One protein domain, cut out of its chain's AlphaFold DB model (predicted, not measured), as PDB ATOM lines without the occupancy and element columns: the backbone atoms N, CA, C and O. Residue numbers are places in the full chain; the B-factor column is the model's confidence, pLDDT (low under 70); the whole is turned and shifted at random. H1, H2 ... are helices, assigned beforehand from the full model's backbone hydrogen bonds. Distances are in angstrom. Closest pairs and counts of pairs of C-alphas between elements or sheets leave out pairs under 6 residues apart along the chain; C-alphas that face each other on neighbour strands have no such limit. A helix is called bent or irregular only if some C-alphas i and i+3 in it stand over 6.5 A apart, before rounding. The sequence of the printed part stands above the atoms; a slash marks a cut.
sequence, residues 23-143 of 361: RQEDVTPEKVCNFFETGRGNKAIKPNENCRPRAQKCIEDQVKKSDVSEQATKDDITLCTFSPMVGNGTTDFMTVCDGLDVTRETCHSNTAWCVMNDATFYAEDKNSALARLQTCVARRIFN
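What this domain is: This is residues 23 to 143 of the 361 residues of an uncharacterized protein of Beauveria bassiana D1-5 (UniProt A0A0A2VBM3). Four helices stack in a row, H2, H3, H5 and H6, each crossing the next at a steep angle, with H3 and H5 as the core. H1 packs on H2 and on the last turns of H5, and the short H4 packs on H5 and H6 on the other side of the core. The printed part has 121 residues with six named helices, H1 to H6 in chain order, and no named strand; its class is all helix. It is compact, with a radius of gyration of the C-alphas of 13.9 A, and rounded, spanning 36 by 36 by 28 A.

How they stand to each other: H1, residues 29 to 38, and H2, residues 51 to 63, form a helical hairpin at a steep tilt of 41 degrees, opposite ways; their closest C-alphas, of Pro 29 and Ala 55, are 5.1 A apart. H2 and H3, residues 70 to 86, form a second helical hairpin at 39 degrees; their closest C-alphas, of Ala 55 and Thr 81, are 5.1 A apart. H3 has a kink of 29 degrees near residue 80 and is irregular, with C-alphas 81 and 84 7.0 A apart. H5, residues 104 to 121, is the hub, touching four helices. It touches H3 at a steep tilt of 42 degrees, the same way, closest at the C-alphas of Leu 79 and Ala 112, 5.1 A. With residues 116 to 120 alone it touches H1, closest at the C-alphas of Phe 36 and Thr 120, 5.2 A. H6, residues 129 to 141, touches H5 at a steep tilt of 55 degrees, opposite ways; the closest C-alphas, of Asn 110 and Val 137, are 5.5 A apart. H4, residues 93 to 96, touches H6, closest at the C-alphas of Val 96 and Gln 134, 5.7 A, and touches residues 107 to 111 of H5 alone, closest at the C-alphas of Met 94 and His 108, 7.1 A. H2 and H5 are apart, as are H1 and H6. In H2, H5 and H6 every O i to N i+4 pair is within hydrogen-bond range; in H1 4 of 6 are, in H3 11 of 13, and H4 is too short for such a pair.

Where its parts are: H1 begins at C-alpha 29, (30.932, -1.876, -36.248). H2 is 18.1 A long, H3 24.3 A, H5 25.6 A and H6 18.2 A. H5 begins at C-alpha 104, (11.100, 11.463, -46.261), and H6 ends at C-alpha 141, (17.944, 11.744, -56.209).

The domain as a whole: The two C-alphas farthest apart, of Arg 23 and Asn 127, are 39.3 A apart. The printed part has no cut. The link from H1 to H2, residues 39 to 50, is long. The mean pLDDT of the printed part is 70.5, and 62 residues are under 70, among them residues 37 to 48, 87 to 106 and 138 to 143.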
ATOM      1  N   ARG A  23      18.327 -11.250 -34.925       39.47
ATOM      2  CA  ARG A  23      19.683 -11.774 -34.968       39.47
ATOM      3  C   ARG A  23      20.572 -10.634 -35.427       39.47
ATOM      4  O   ARG A  23      20.493 -10.176 -36.557       39.47
ATOM      5  N   GLN A  24      21.426 -10.209 -34.515       45.28
ATOM      6  CA  GLN A  24      22.478  -9.208 -34.645       45.28
ATOM      7  C   GLN A  24      23.537  -9.560 -35.719       45.28
ATOM      8  O   GLN A  24      24.585  -8.927 -35.771       45.28
ATOM      9  N   GLU A  25      23.309 -10.585 -36.553       48.00
ATOM     10  CA  GLU A  25      24.316 -11.187 -37.438       48.00
ATOM     11  C   GLU A  25      24.687 -10.290 -38.640       48.00
ATOM     12  O   GLU A  25      25.768 -10.458 -39.214       48.00
ATOM     13  N   ASP A  26      23.884  -9.270 -38.983       59.16
ATOM     14  CA  ASP A  26      24.104  -8.521 -40.226       59.16
ATOM     15  C   ASP A  26      24.769  -7.144 -40.113       59.16
ATOM     16  O   ASP A  26      25.467  -6.765 -41.058       59.16
ATOM     17  N   VAL A  27      24.696  -6.437 -38.979       70.50
ATOM     18  CA  VAL A  27      25.285  -5.088 -38.832       70.50
ATOM     19  C   VAL A  27      26.273  -5.054 -37.666       70.50
ATOM     20  O   VAL A  27      25.874  -5.035 -36.505       70.50
ATOM     21  N   THR A  28      27.572  -5.028 -37.977       82.12
ATOM     22  CA  THR A  28      28.659  -4.913 -36.989       82.12
ATOM     23  C   THR A  28      29.418  -3.592 -37.165       82.12
ATOM     24  O   THR A  28      29.419  -3.046 -38.278       82.12
ATOM     25  N   PRO A  29      30.095  -3.069 -36.123       83.81
ATOM     26  CA  PRO A  29      30.932  -1.876 -36.248       83.81
ATOM     27  C   PRO A  29      31.960  -1.987 -37.376       83.81
ATOM     28  O   PRO A  29      32.220  -1.014 -38.078       83.81
ATOM     29  N   GLU A  30      32.512  -3.182 -37.588       82.50
ATOM     30  CA  GLU A  30      33.482  -3.466 -38.643       82.50
ATOM     31  C   GLU A  30      32.846  -3.303 -40.019       82.50
ATOM     32  O   GLU A  30      33.417  -2.625 -40.863       82.50
ATOM     33  N   LYS A  31      31.645  -3.853 -40.246       79.62
ATOM     34  CA  LYS A  31      30.943  -3.699 -41.530       79.62
ATOM     35  C   LYS A  31      30.595  -2.235 -41.817       79.62
ATOM     36  O   LYS A  31      30.763  -1.792 -42.950       79.62
ATOM     37  N   VAL A  32      30.155  -1.486 -40.802       82.06
ATOM     38  CA  VAL A  32      29.824  -0.054 -40.931       82.06
ATOM     39  C   VAL A  32      31.074   0.768 -41.257       82.06
ATOM     40  O   VAL A  32      31.065   1.581 -42.177       82.06
ATOM     41  N   CYS A  33      32.173   0.534 -40.538       83.62
ATOM     42  CA  CYS A  33      33.412   1.283 -40.729       83.62
ATOM     43  C   CYS A  33      34.219   0.828 -41.949       83.62
ATOM     44  O   CYS A  33      34.998   1.619 -42.470       83.62
ATOM     45  N   ASN A  34      34.016  -0.389 -42.459       80.44
ATOM     46  CA  ASN A  34      34.752  -0.901 -43.615       80.44
ATOM     47  C   ASN A  34      34.606   0.012 -44.843       80.44
ATOM     48  O   ASN A  34      35.598   0.307 -45.504       80.44
ATOM     49  N   PHE A  35      33.402   0.525 -45.122       68.75
ATOM     50  CA  PHE A  35      33.203   1.473 -46.227       68.75
ATOM     51  C   PHE A  35      34.006   2.769 -46.025       68.75
ATOM     52  O   PHE A  35      34.624   3.270 -46.961       68.75
ATOM     53  N   PHE A  36      34.052   3.284 -44.794       72.69
ATOM     54  CA  PHE A  36      34.833   4.470 -44.439       72.69
ATOM     55  C   PHE A  36      36.347   4.234 -44.585       72.69
ATOM     56  O   PHE A  36      37.078   5.098 -45.055       72.69
ATOM     57  N   GLU A  37      36.832   3.054 -44.204       69.75
ATOM     58  CA  GLU A  37      38.259   2.708 -44.240       69.75
ATOM     59  C   GLU A  37      38.756   2.337 -45.651       69.75
ATOM     60  O   GLU A  37      39.952   2.421 -45.931       69.75
ATOM     61  N   THR A  38      37.858   1.955 -46.562       65.75
ATOM     62  CA  THR A  38      38.204   1.508 -47.928       65.75
ATOM     63  C   THR A  38      37.764   2.462 -49.040       65.75
ATOM     64  O   THR A  38      38.217   2.320 -50.177       65.75
ATOM     65  N   GLY A  39      36.909   3.445 -48.737       59.50
ATOM     66  CA  GLY A  39      36.422   4.445 -49.682       59.50
ATOM     67  C   GLY A  39      35.681   3.885 -50.908       59.50
ATOM     68  O   GLY A  39      35.538   2.682 -51.130       59.50
ATOM     69  N   ARG A  40      35.212   4.786 -51.779       51.19
ATOM     70  CA  ARG A  40      34.661   4.419 -53.092       51.19
ATOM     71  C   ARG A  40      35.774   3.867 -53.997       51.19
ATOM     72  O   ARG A  40      36.689   4.596 -54.376       51.19
ATOM     73  N   GLY A  41      35.657   2.593 -54.378       53.41
ATOM     74  CA  GLY A  41      36.594   1.914 -55.284       53.41
ATOM     75  C   GLY A  41      37.741   1.167 -54.593       53.41
ATOM     76  O   GLY A  41      38.770   0.956 -55.230       53.41
ATOM     77  N   ASN A  42      37.577   0.775 -53.322       55.84
ATOM     78  CA  ASN A  42      38.537  -0.029 -52.547       55.84
ATOM     79  C   ASN A  42      39.932   0.605 -52.398       55.84
ATOM     80  O   ASN A  42      40.937  -0.099 -52.269       55.84
ATOM     81  N   LYS A  43      40.028   1.937 -52.425       54.97
ATOM     82  CA  LYS A  43      41.289   2.626 -52.146       54.97
ATOM     83  C   LYS A  43      41.474   2.708 -50.639       54.97
ATOM     84  O   LYS A  43      40.742   3.429 -49.978       54.97
ATOM     85  N   ALA A  44      42.474   2.006 -50.112       55.94
ATOM     86  CA  ALA A  44      42.777   2.027 -48.685       55.94
ATOM     87  C   ALA A  44      42.936   3.470 -48.167       55.94
ATOM     88  O   ALA A  44      43.844   4.197 -48.578       55.94
ATOM     89  N   ILE A  45      42.046   3.863 -47.260       65.25
ATOM     90  CA  ILE A  45      42.151   5.071 -46.443       65.25
ATOM     91  C   ILE A  45      42.762   4.645 -45.101       65.25
ATOM     92  O   ILE A  45      42.758   3.469 -44.731       65.25
ATOM     93  N   LYS A  46      43.359   5.585 -44.364       65.06
ATOM     94  CA  LYS A  46      43.861   5.278 -43.020       65.06
ATOM     95  C   LYS A  46      42.690   4.842 -42.123       65.06
ATOM     96  O   LYS A  46      41.698   5.570 -42.066       65.06
ATOM     97  N   PRO A  47      42.811   3.715 -41.393       61.56
ATOM     98  CA  PRO A  47      41.798   3.299 -40.434       61.56
ATOM     99  C   PRO A  47      41.501   4.414 -39.430       61.56
ATOM    100  O   PRO A  47      42.427   5.021 -38.888       61.56
ATOM    101  N   ASN A  48      40.221   4.680 -39.172       67.12
ATOM    102  CA  ASN A  48      39.812   5.695 -38.205       67.12
ATOM    103  C   ASN A  48      39.368   5.031 -36.906       67.12
ATOM    104  O   ASN A  48      38.282   4.457 -36.806       67.12
ATOM    105  N   GLU A  49      40.210   5.164 -35.885       73.75
ATOM    106  CA  GLU A  49      39.986   4.587 -34.557       73.75
ATOM    107  C   GLU A  49      38.721   5.128 -33.872       73.75
ATOM    108  O   GLU A  49      38.160   4.463 -33.004       73.75
ATOM    109  N   ASN A  50      38.202   6.282 -34.307       79.62
ATOM    110  CA  ASN A  50      36.979   6.874 -33.768       79.62
ATOM    111  C   ASN A  50      35.692   6.335 -34.413       79.62
ATOM    112  O   ASN A  50      34.609   6.621 -33.898       79.62
ATOM    113  N   CYS A  51      35.773   5.588 -35.521       85.06
ATOM    114  CA  CYS A  51      34.584   5.065 -36.195       85.06
ATOM    115  C   CYS A  51      33.930   3.932 -35.396       85.06
ATOM    116  O   CYS A  51      32.749   4.011 -35.067       85.06
ATOM    117  N   ARG A  52      34.707   2.913 -35.007       88.88
ATOM    118  CA  ARG A  52      34.171   1.697 -34.365       88.88
ATOM    119  C   ARG A  52      33.459   1.975 -33.033       88.88
ATOM    120  O   ARG A  52      32.345   1.482 -32.875       88.88
ATOM    121  N   PRO A  53      33.995   2.802 -32.107       87.88
ATOM    122  CA  PRO A  53      33.287   3.127 -30.867       87.88
ATOM    123  C   PRO A  53      31.958   3.861 -31.103       87.88
ATOM    124  O   PRO A  53      30.998   3.662 -30.362       87.88
ATOM    125  N   ARG A  54      31.880   4.702 -32.145       87.44
ATOM    126  CA  ARG A  54      30.646   5.415 -32.514       87.44
ATOM    127  C   ARG A  54      29.631   4.476 -33.149       87.44
ATOM    128  O   ARG A  54      28.484   4.478 -32.722       87.44
ATOM    129  N   ALA A  55      30.070   3.647 -34.095       87.06
ATOM    130  CA  ALA A  55      29.228   2.637 -34.723       87.06
ATOM    131  C   ALA A  55      28.642   1.681 -33.678       87.06
ATOM    132  O   ALA A  55      27.437   1.453 -33.679       87.06
ATOM    133  N   GLN A  56      29.458   1.214 -32.727       87.69
ATOM    134  CA  GLN A  56      29.001   0.375 -31.618       87.69
ATOM    135  C   GLN A  56      27.888   1.053 -30.810       87.69
ATOM    136  O   GLN A  56      26.825   0.468 -30.618       87.69
ATOM    137  N   LYS A  57      28.095   2.309 -30.399       87.56
ATOM    138  CA  LYS A  57      27.082   3.073 -29.662       87.56
ATOM    139  C   LYS A  57      25.783   3.227 -30.465       87.56
ATOM    140  O   LYS A  57      24.701   3.011 -29.931       87.56
ATOM    141  N   CYS A  58      25.885   3.571 -31.746       86.62
ATOM    142  CA  CYS A  58      24.724   3.759 -32.614       86.62
ATOM    143  C   CYS A  58      23.950   2.457 -32.853       86.62
ATOM    144  O   CYS A  58      22.722   2.472 -32.844       86.62
ATOM    145  N   ILE A  59      24.649   1.329 -33.010       85.38
ATOM    146  CA  ILE A  59      24.034  -0.001 -33.100       85.38
ATOM    147  C   ILE A  59      23.278  -0.307 -31.800       85.38
ATOM    148  O   ILE A  59      22.106  -0.664 -31.846       85.38
ATOM    149  N   GLU A  60      23.904  -0.117 -30.636       83.31
ATOM    150  CA  GLU A  60      23.269  -0.370 -29.336       83.31
ATOM    151  C   GLU A  60      22.035   0.508 -29.081       83.31
ATOM    152  O   GLU A  60      21.053   0.039 -28.499       83.31
ATOM    153  N   ASP A  61      22.072   1.771 -29.505       81.06
ATOM    154  CA  ASP A  61      20.962   2.709 -29.340       81.06
ATOM    155  C   ASP A  61      19.795   2.410 -30.299       81.06
ATOM    156  O   ASP A  61      18.637   2.614 -29.928       81.06
ATOM    157  N   GLN A  62      20.071   1.884 -31.499       75.44
ATOM    158  CA  GLN A  62      19.037   1.526 -32.477       75.44
ATOM    159  C   GLN A  62      18.446   0.129 -32.253       75.44
ATOM    160  O   GLN A  62      17.243  -0.048 -32.405       75.44
ATOM    161  N   VAL A  63      19.230  -0.845 -31.775       63.56
ATOM    162  CA  VAL A  63      18.737  -2.193 -31.409       63.56
ATOM    163  C   VAL A  63      17.677  -2.139 -30.296       63.56
ATOM    164  O   VAL A  63      16.815  -3.011 -30.204       63.56
ATOM    165  N   LYS A  64      17.688  -1.090 -29.466       63.00
ATOM    166  CA  LYS A  64      16.664  -0.855 -28.435       63.00
ATOM    167  C   LYS A  64      15.322  -0.359 -28.997       63.00
ATOM    168  O   LYS A  64      14.349  -0.338 -28.249       63.00
ATOM    169  N   LYS A  65      15.247   0.037 -30.274       62.69
ATOM    170  CA  LYS A  65      14.022   0.509 -30.938       62.69
ATOM    171  C   LYS A  65      13.457  -0.614 -31.815       62.69
ATOM    172  O   LYS A  65      13.872  -0.816 -32.946       62.69
ATOM    173  N   SER A  66      12.535  -1.385 -31.252       51.59
ATOM    174  CA  SER A  66      12.179  -2.740 -31.702       51.59
ATOM    175  C   SER A  66      11.332  -2.863 -32.984       51.59
ATOM    176  O   SER A  66      11.021  -3.988 -33.356       51.59
ATOM    177  N   ASP A  67      10.974  -1.766 -33.664       53.84
ATOM    178  CA  ASP A  67       9.889  -1.762 -34.670       53.84
ATOM    179  C   ASP A  67      10.262  -1.172 -36.052       53.84
ATOM    180  O   ASP A  67       9.380  -0.817 -36.834       53.84
ATOM    181  N   VAL A  68      11.550  -1.039 -36.393       52.50
ATOM    182  CA  VAL A  68      11.980  -0.360 -37.636       52.50
ATOM    183  C   VAL A  68      12.472  -1.356 -38.698       52.50
ATOM    184  O   VAL A  68      13.132  -2.344 -38.386       52.50
ATOM    185  N   SER A  69      12.152  -1.094 -39.973       59.91
ATOM    186  CA  SER A  69      12.638  -1.865 -41.133       59.91
ATOM    187  C   SER A  69      14.173  -1.991 -41.145       59.91
ATOM    188  O   SER A  69      14.889  -1.094 -40.689       59.91
ATOM    189  N   GLU A  70      14.693  -3.095 -41.695       70.38
ATOM    190  CA  GLU A  70      16.131  -3.402 -41.711       70.38
ATOM    191  C   GLU A  70      16.961  -2.309 -42.411       70.38
ATOM    192  O   GLU A  70      18.036  -1.943 -41.936       70.38
ATOM    193  N   GLN A  71      16.450  -1.740 -43.509       68.25
ATOM    194  CA  GLN A  71      17.154  -0.689 -44.253       68.25
ATOM    195  C   GLN A  71      17.126   0.651 -43.518       68.25
ATOM    196  O   GLN A  71      18.160   1.301 -43.394       68.25
ATOM    197  N   ALA A  72      15.971   1.037 -42.970       69.81
ATOM    198  CA  ALA A  72      15.857   2.267 -42.191       69.81
ATOM    199  C   ALA A  72      16.776   2.224 -40.956       69.81
ATOM    200  O   ALA A  72      17.448   3.203 -40.655       69.81
ATOM    201  N   THR A  73      16.904   1.056 -40.320       78.06
ATOM    202  CA  THR A  73      17.837   0.836 -39.204       78.06
ATOM    203  C   THR A  73      19.302   1.009 -39.629       78.06
ATOM    204  O   THR A  73      20.090   1.621 -38.907       78.06
ATOM    205  N   LYS A  74      19.692   0.509 -40.810       79.50
ATOM    206  CA  LYS A  74      21.051   0.696 -41.357       79.50
ATOM    207  C   LYS A  74      21.344   2.163 -41.676       79.50
ATOM    208  O   LYS A  74      22.436   2.645 -41.361       79.50
ATOM    209  N   ASP A  75      20.382   2.870 -42.257       82.38
ATOM    210  CA  ASP A  75      20.510   4.292 -42.589       82.38
ATOM    211  C   ASP A  75      20.656   5.135 -41.308       82.38
ATOM    212  O   ASP A  75      21.560   5.964 -41.201       82.38
ATOM    213  N   ASP A  76      19.859   4.828 -40.285       83.25
ATOM    214  CA  ASP A  76      19.915   5.422 -38.948       83.25
ATOM    215  C   ASP A  76      21.271   5.215 -38.251       83.25
ATOM    216  O   ASP A  76      21.840   6.144 -37.667       83.25
ATOM    217  N   ILE A  77      21.804   3.988 -38.302       85.12
ATOM    218  CA  ILE A  77      23.129   3.658 -37.755       85.12
ATOM    219  C   ILE A  77      24.210   4.445 -38.497       85.12
ATOM    220  O   ILE A  77      25.125   4.981 -37.867       85.12
ATOM    221  N   THR A  78      24.092   4.556 -39.821       85.12
ATOM    222  CA  THR A  78      25.029   5.299 -40.672       85.12
ATOM    223  C   THR A  78      25.034   6.783 -40.311       85.12
ATOM    224  O   THR A  78      26.092   7.337 -40.006       85.12
ATOM    225  N   LEU A  79      23.861   7.420 -40.254       84.81
ATOM    226  CA  LEU A  79      23.738   8.825 -39.860       84.81
ATOM    227  C   LEU A  79      24.319   9.055 -38.465       84.81
ATOM    228  O   LEU A  79      25.227   9.865 -38.300       84.81
ATOM    229  N   CYS A  80      23.896   8.275 -37.470       86.25
ATOM    230  CA  CYS A  80      24.400   8.399 -36.104       86.25
ATOM    231  C   CYS A  80      25.936   8.254 -36.018       86.25
ATOM    232  O   CYS A  80      26.595   8.977 -35.264       86.25
ATOM    233  N   THR A  81      26.518   7.350 -36.811       85.88
ATOM    234  CA  THR A  81      27.962   7.081 -36.803       85.88
ATOM    235  C   THR A  81      28.757   8.233 -37.416       85.88
ATOM    236  O   THR A  81      29.740   8.687 -36.822       85.88
ATOM    237  N   PHE A  82      28.341   8.712 -38.592       85.19
ATOM    238  CA  PHE A  82      29.153   9.586 -39.444       85.19
ATOM    239  C   PHE A  82      28.783  11.069 -39.358       85.19
ATOM    240  O   PHE A  82      29.657  11.915 -39.546       85.19
ATOM    241  N   SER A  83      27.548  11.420 -38.989       83.12
ATOM    242  CA  SER A  83      27.117  12.816 -38.813       83.12
ATOM    243  C   SER A  83      28.062  13.650 -37.929       83.12
ATOM    244  O   SER A  83      28.432  14.753 -38.340       83.12
ATOM    245  N   PRO A  84      28.556  13.147 -36.775       80.94
ATOM    246  CA  PRO A  84      29.503  13.893 -35.940       80.94
ATOM    247  C   PRO A  84      30.890  14.114 -36.568       80.94
ATOM    248  O   PRO A  84      31.691  14.874 -36.023       80.94
ATOM    249  N   MET A  85      31.215  13.402 -37.651       79.56
ATOM    250  CA  MET A  85      32.491  13.521 -38.361       79.56
ATOM    251  C   MET A  85      32.444  14.594 -39.456       79.56
ATOM    252  O   MET A  85      33.484  15.156 -39.782       79.56
ATOM    253  N   VAL A  86      31.253  14.894 -39.980       76.44
ATOM    254  CA  VAL A  86      31.037  15.759 -41.152       76.44
ATOM    255  C   VAL A  86      30.705  17.200 -40.771       76.44
ATOM    256  O   VAL A  86      31.208  18.134 -41.386       76.44
ATOM    257  N   GLY A  87      29.875  17.403 -39.745       67.94
ATOM    258  CA  GLY A  87      29.371  18.726 -39.373       67.94
ATOM    259  C   GLY A  87      29.645  19.115 -37.922       67.94
ATOM    260  O   GLY A  87      30.296  18.394 -37.161       67.94
ATOM    261  N   ASN A  88      29.103  20.265 -37.517       61.31
ATOM    262  CA  ASN A  88      28.940  20.569 -36.099       61.31
ATOM    263  C   ASN A  88      27.893  19.620 -35.504       61.31
ATOM    264  O   ASN A  88      26.935  19.244 -36.173       61.31
ATOM    265  N   GLY A  89      28.068  19.227 -34.240       54.72
ATOM    266  CA  GLY A  89      27.288  18.155 -33.599       54.72
ATOM    267  C   GLY A  89      25.772  18.380 -33.479       54.72
ATOM    268  O   GLY A  89      25.100  17.549 -32.882       54.72
ATOM    269  N   THR A  90      25.244  19.481 -34.016       50.88
ATOM    270  CA  THR A  90      23.833  19.885 -33.981       50.88
ATOM    271  C   THR A  90      23.171  19.927 -35.359       50.88
ATOM    272  O   THR A  90      22.021  20.346 -35.440       50.88
ATOM    273  N   THR A  91      23.868  19.574 -36.446       57.38
ATOM    274  CA  THR A  91      23.264  19.632 -37.784       57.38
ATOM    275  C   THR A  91      22.194  18.550 -37.917       57.38
ATOM    276  O   THR A  91      22.505  17.361 -37.969       57.38
ATOM    277  N   ASP A  92      20.932  18.972 -37.966       66.62
ATOM    278  CA  ASP A  92      19.814  18.112 -38.327       66.62
ATOM    279  C   ASP A  92      19.840  17.901 -39.841       66.62
ATOM    280  O   ASP A  92      19.339  18.711 -40.612       66.62
ATOM    281  N   PHE A  93      20.473  16.820 -40.288       65.00
ATOM    282  CA  PHE A  93      20.567  16.517 -41.715       65.00
ATOM    283  C   PHE A  93      19.203  16.207 -42.345       65.00
ATOM    284  O   PHE A  93      19.118  16.146 -43.566       65.00
ATOM    285  N   MET A  94      18.123  16.099 -41.562       65.75
ATOM    286  CA  MET A  94      16.772  16.062 -42.117       65.75
ATOM    287  C   MET A  94      16.328  17.406 -42.688       65.75
ATOM    288  O   MET A  94      15.463  17.403 -43.558       65.75
ATOM    289  N   THR A  95      16.962  18.529 -42.330       65.69
ATOM    290  CA  THR A  95      16.717  19.806 -43.021       65.69
ATOM    291  C   THR A  95      17.237  19.792 -44.458       65.69
ATOM    292  O   THR A  95      16.852  20.637 -45.255       65.69
ATOM    293  N   VAL A  96      18.095  18.831 -44.832       64.75
ATOM    294  CA  VAL A  96      18.447  18.587 -46.244       64.75
ATOM    295  C   VAL A  96      17.209  18.165 -47.036       64.75
ATOM    296  O   VAL A  96      17.106  18.474 -48.219       64.75
ATOM    297  N   CYS A  97      16.254  17.504 -46.379       61.91
ATOM    298  CA  CYS A  97      14.984  17.109 -46.974       61.91
ATOM    299  C   CYS A  97      13.984  18.264 -47.074       61.91
ATOM    300  O   CYS A  97      13.034  18.168 -47.854       61.91
ATOM    301  N   ASP A  98      14.189  19.354 -46.331       58.12
ATOM    302  CA  ASP A  98      13.303  20.513 -46.357       58.12
ATOM    303  C   ASP A  98      13.469  21.245 -47.695       58.12
ATOM    304  O   ASP A  98      14.419  21.989 -47.929       58.12
ATOM    305  N   GLY A  99      12.528  20.999 -48.608       50.84
ATOM    306  CA  GLY A  99      12.531  21.548 -49.965       50.84
ATOM    307  C   GLY A  99      12.830  20.528 -51.065       50.84
ATOM    308  O   GLY A  99      12.755  20.878 -52.243       50.84
ATOM    309  N   LEU A 100      13.111  19.266 -50.735       54.28
ATOM    310  CA  LEU A 100      13.158  18.198 -51.732       54.28
ATOM    311  C   LEU A 100      11.752  17.600 -51.896       54.28
ATOM    312  O   LEU A 100      11.165  17.124 -50.929       54.28
ATOM    313  N   ASP A 101      11.205  17.610 -53.115       53.34
ATOM    314  CA  ASP A 101       9.917  16.961 -53.427       53.34
ATOM    315  C   ASP A 101      10.119  15.450 -53.647       53.34
ATOM    316  O   ASP A 101      10.021  14.923 -54.758       53.34
ATOM    317  N   VAL A 102      10.499  14.771 -52.561       58.56
ATOM    318  CA  VAL A 102      10.668  13.316 -52.440       58.56
ATOM    319  C   VAL A 102      10.106  12.847 -51.100       58.56
ATOM    320  O   VAL A 102       9.938  13.638 -50.171       58.56
ATOM    321  N   THR A 103       9.835  11.546 -50.964       65.88
ATOM    322  CA  THR A 103       9.421  11.007 -49.665       65.88
ATOM    323  C   THR A 103      10.537  11.178 -48.636       65.88
ATOM    324  O   THR A 103      11.734  11.161 -48.959       65.88
ATOM    325  N   ARG A 104      10.147  11.324 -47.366       69.19
ATOM    326  CA  ARG A 104      11.100  11.463 -46.261       69.19
ATOM    327  C   ARG A 104      12.033  10.255 -46.197       69.19
ATOM    328  O   ARG A 104      13.218  10.431 -45.943       69.19
ATOM    329  N   GLU A 105      11.527   9.062 -46.485       69.75
ATOM    330  CA  GLU A 105      12.286   7.812 -46.503       69.75
ATOM    331  C   GLU A 105      13.345   7.807 -47.618       69.75
ATOM    332  O   GLU A 105      14.504   7.468 -47.372       69.75
ATOM    333  N   THR A 106      12.991   8.244 -48.832       68.88
ATOM    334  CA  THR A 106      13.936   8.340 -49.956       68.88
ATOM    335  C   THR A 106      15.015   9.387 -49.693       68.88
ATOM    336  O   THR A 106      16.193   9.144 -49.972       68.88
ATOM    337  N   CYS A 107      14.647  10.541 -49.132       73.06
ATOM    338  CA  CYS A 107      15.629  11.547 -48.742       73.06
ATOM    339  C   CYS A 107      16.550  11.036 -47.626       73.06
ATOM    340  O   CYS A 107      17.769  11.184 -47.719       73.06
ATOM    341  N   HIS A 108      15.987  10.382 -46.607       79.06
ATOM    342  CA  HIS A 108      16.727   9.829 -45.477       79.06
ATOM    343  C   HIS A 108      17.808   8.844 -45.931       79.06
ATOM    344  O   HIS A 108      18.978   8.996 -45.579       79.06
ATOM    345  N   SER A 109      17.441   7.896 -46.796       79.19
ATOM    346  CA  SER A 109      18.376   6.889 -47.306       79.19
ATOM    347  C   SER A 109      19.525   7.504 -48.118       79.19
ATOM    348  O   SER A 109      20.698   7.172 -47.931       79.19
ATOM    349  N   ASN A 110      19.223   8.488 -48.972       79.56
ATOM    350  CA  ASN A 110      20.258   9.206 -49.723       79.56
ATOM    351  C   ASN A 110      21.145  10.072 -48.821       79.56
ATOM    352  O   ASN A 110      22.354  10.154 -49.047       79.56
ATOM    353  N   THR A 111      20.569  10.674 -47.781       83.06
ATOM    354  CA  THR A 111      21.302  11.469 -46.789       83.06
ATOM    355  C   THR A 111      22.277  10.597 -46.007       83.06
ATOM    356  O   THR A 111      23.445  10.965 -45.891       83.06
ATOM    357  N   ALA A 112      21.857   9.408 -45.562       83.94
ATOM    358  CA  ALA A 112      22.725   8.448 -44.878       83.94
ATOM    359  C   ALA A 112      23.967   8.103 -45.712       83.94
ATOM    360  O   ALA A 112      25.100   8.200 -45.228       83.94
ATOM    361  N   TRP A 113      23.772   7.797 -46.997       84.56
ATOM    362  CA  TRP A 113      24.880   7.531 -47.911       84.56
ATOM    363  C   TRP A 113      25.802   8.744 -48.083       84.56
ATOM    364  O   TRP A 113      27.026   8.614 -48.025       84.56
ATOM    365  N   CYS A 114      25.227   9.930 -48.290       81.88
ATOM    366  CA  CYS A 114      25.987  11.154 -48.527       81.88
ATOM    367  C   CYS A 114      26.813  11.576 -47.312       81.88
ATOM    368  O   CYS A 114      27.965  11.965 -47.483       81.88
ATOM    369  N   VAL A 115      26.275  11.430 -46.100       85.31
ATOM    370  CA  VAL A 115      26.997  11.700 -44.849       85.31
ATOM    371  C   VAL A 115      28.181  10.751 -44.688       85.31
ATOM    372  O   VAL A 115      29.293  11.199 -44.420       85.31
ATOM    373  N   MET A 116      27.984   9.451 -44.915       85.12
ATOM    374  CA  MET A 116      29.080   8.479 -44.887       85.12
ATOM    375  C   MET A 116      30.164   8.813 -45.923       85.12
ATOM    376  O   MET A 116      31.357   8.786 -45.612       85.12
ATOM    377  N   ASN A 117      29.766   9.155 -47.150       80.00
ATOM    378  CA  ASN A 117      30.697   9.501 -48.218       80.00
ATOM    379  C   ASN A 117      31.468  10.798 -47.912       80.00
ATOM    380  O   ASN A 117      32.680  10.843 -48.104       80.00
ATOM    381  N   ASP A 118      30.799  11.832 -47.400       80.62
ATOM    382  CA  ASP A 118      31.457  13.090 -47.037       80.62
ATOM    383  C   ASP A 118      32.453  12.894 -45.889       80.62
ATOM    384  O   ASP A 118      33.598  13.333 -45.986       80.62
ATOM    385  N   ALA A 119      32.076  12.111 -44.870       80.12
ATOM    386  CA  ALA A 119      32.961  11.760 -43.759       80.12
ATOM    387  C   ALA A 119      34.245  11.079 -44.248       80.12
ATOM    388  O   ALA A 119      35.320  11.293 -43.694       80.12
ATOM    389  N   THR A 120      34.121  10.254 -45.287       76.00
ATOM    390  CA  THR A 120      35.218   9.454 -45.834       76.00
ATOM    391  C   THR A 120      36.228  10.305 -46.616       76.00
ATOM    392  O   THR A 120      37.420  10.010 -46.594       76.00
ATOM    393  N   PHE A 121      35.774  11.362 -47.300       70.62
ATOM    394  CA  PHE A 121      36.592  12.088 -48.283       70.62
ATOM    395  C   PHE A 121      36.864  13.562 -47.956       70.62
ATOM    396  O   PHE A 121      37.843  14.110 -48.460       70.62
ATOM    397  N   TYR A 122      36.036  14.205 -47.131       65.62
ATOM    398  CA  TYR A 122      36.032  15.662 -46.949       65.62
ATOM    399  C   TYR A 122      36.050  16.093 -45.471       65.62
ATOM    400  O   TYR A 122      35.663  17.214 -45.140       65.62
ATOM    401  N   ALA A 123      36.551  15.229 -44.579       61.31
ATOM    402  CA  ALA A 123      36.529  15.403 -43.120       61.31
ATOM    403  C   ALA A 123      37.205  16.685 -42.574       61.31
ATOM    404  O   ALA A 123      37.021  17.019 -41.401       61.31
ATOM    405  N   GLU A 124      37.996  17.394 -43.384       62.00
ATOM    406  CA  GLU A 124      38.776  18.564 -42.958       62.00
ATOM    407  C   GLU A 124      38.010  19.897 -43.072       62.00
ATOM    408  O   GLU A 124      38.266  20.804 -42.278       62.00
ATOM    409  N   ASP A 125      37.023  20.018 -43.972       65.25
ATOM    410  CA  ASP A 125      36.206  21.236 -44.118       65.25
ATOM    411  C   ASP A 125      34.777  21.017 -43.608       65.25
ATOM    412  O   ASP A 125      33.889  20.560 -44.329       65.25
ATOM    413  N   LYS A 126      34.540  21.385 -42.349       68.81
ATOM    414  CA  LYS A 126      33.225  21.259 -41.701       68.81
ATOM    415  C   LYS A 126      32.267  22.408 -42.016       68.81
ATOM    416  O   LYS A 126      31.065  22.261 -41.811       68.81
ATOM    417  N   ASN A 127      32.772  23.544 -42.497       69.69
ATOM    418  CA  ASN A 127      31.961  24.750 -42.688       69.69
ATOM    419  C   ASN A 127      31.109  24.671 -43.958       69.69
ATOM    420  O   ASN A 127      30.006  25.209 -43.981       69.69
ATOM    421  N   SER A 128      31.584  23.967 -44.989       69.94
ATOM    422  CA  SER A 128      30.824  23.742 -46.227       69.94
ATOM    423  C   SER A 128      30.102  22.386 -46.279       69.94
ATOM    424  O   SER A 128      29.460  22.059 -47.276       69.94
ATOM    425  N   ALA A 129      30.141  21.607 -45.193       72.12
ATOM    426  CA  ALA A 129      29.591  20.254 -45.135       72.12
ATOM    427  C   ALA A 129      28.093  20.171 -45.466       72.12
ATOM    428  O   ALA A 129      27.677  19.286 -46.209       72.12
ATOM    429  N   LEU A 130      27.278  21.109 -44.967       70.50
ATOM    430  CA  LEU A 130      25.840  21.127 -45.258       70.50
ATOM    431  C   LEU A 130      25.572  21.295 -46.760       70.50
ATOM    432  O   LEU A 130      24.817  20.509 -47.325       70.50
ATOM    433  N   ALA A 131      26.243  22.254 -47.404       66.50
ATOM    434  CA  ALA A 131      26.109  22.497 -48.838       66.50
ATOM    435  C   ALA A 131      26.550  21.269 -49.653       66.50
ATOM    436  O   ALA A 131      25.809  20.799 -50.513       66.50
ATOM    437  N   ARG A 132      27.699  20.659 -49.322       72.06
ATOM    438  CA  ARG A 132      28.173  19.437 -50.002       72.06
ATOM    439  C   ARG A 132      27.191  18.274 -49.873       72.06
ATOM    440  O   ARG A 132      26.975  17.537 -50.837       72.06
ATOM    441  N   LEU A 133      26.583  18.106 -48.699       74.06
ATOM    442  CA  LEU A 133      25.581  17.069 -48.468       74.06
ATOM    443  C   LEU A 133      24.286  17.345 -49.226       74.06
ATOM    444  O   LEU A 133      23.769  16.422 -49.851       74.06
ATOM    445  N   GLN A 134      23.806  18.591 -49.246       67.75
ATOM    446  CA  GLN A 134      22.658  18.997 -50.062       67.75
ATOM    447  C   GLN A 134      22.904  18.685 -51.541       67.75
ATOM    448  O   GLN A 134      22.093  18.001 -52.170       67.75
ATOM    449  N   THR A 135      24.069  19.065 -52.074       65.81
ATOM    450  CA  THR A 135      24.465  18.744 -53.448       65.81
ATOM    451  C   THR A 135      24.537  17.233 -53.687       65.81
ATOM    452  O   THR A 135      24.074  16.746 -54.719       65.81
ATOM    453  N   CYS A 136      25.097  16.460 -52.752       71.38
ATOM    454  CA  CYS A 136      25.194  15.005 -52.875       71.38
ATOM    455  C   CYS A 136      23.815  14.332 -52.904       71.38
ATOM    456  O   CYS A 136      23.559  13.504 -53.782       71.38
ATOM    457  N   VAL A 137      22.926  14.698 -51.974       70.06
ATOM    458  CA  VAL A 137      21.575  14.133 -51.867       70.06
ATOM    459  C   VAL A 137      20.773  14.475 -53.114       70.06
ATOM    460  O   VAL A 137      20.216  13.571 -53.737       70.06
ATOM    461  N   ALA A 138      20.812  15.739 -53.546       62.66
ATOM    462  CA  ALA A 138      20.218  16.170 -54.802       62.66
ATOM    463  C   ALA A 138      20.747  15.327 -55.973       62.66
ATOM    464  O   ALA A 138      19.965  14.696 -56.677       62.66
ATOM    465  N   ARG A 139      22.073  15.227 -56.159       61.69
ATOM    466  CA  ARG A 139      22.676  14.440 -57.252       61.69
ATOM    467  C   ARG A 139      22.241  12.977 -57.239       61.69
ATOM    468  O   ARG A 139      22.010  12.430 -58.309       61.69
ATOM    469  N   ARG A 140      22.139  12.339 -56.070       65.25
ATOM    470  CA  ARG A 140      21.687  10.943 -55.979       65.25
ATOM    471  C   ARG A 140      20.207  10.780 -56.300       65.25
ATOM    472  O   ARG A 140      19.856   9.821 -56.976       65.25
ATOM    473  N   ILE A 141      19.369  11.714 -55.858       60.53
ATOM    474  CA  ILE A 141      17.944  11.744 -56.209       60.53
ATOM    475  C   ILE A 141      17.767  11.962 -57.718       60.53
ATOM    476  O   ILE A 141      16.923  11.316 -58.326       60.53
ATOM    477  N   PHE A 142      18.598  12.805 -58.341       52.72
ATOM    478  CA  PHE A 142      18.562  13.072 -59.785       52.72
ATOM    479  C   PHE A 142      19.030  11.915 -60.677       52.72
ATOM    480  O   PHE A 142      18.948  12.061 -61.890       52.72
ATOM    481  N   ASN A 143      19.529  10.816 -60.108       48.75
ATOM    482  CA  ASN A 143      20.054   9.634 -60.799       48.75
ATOM    483  C   ASN A 143      20.818   9.930 -62.124       48.75
ATOM    484  O   ASN A 143      20.268   9.813 -63.217       48.75
TER     485      ASN A 143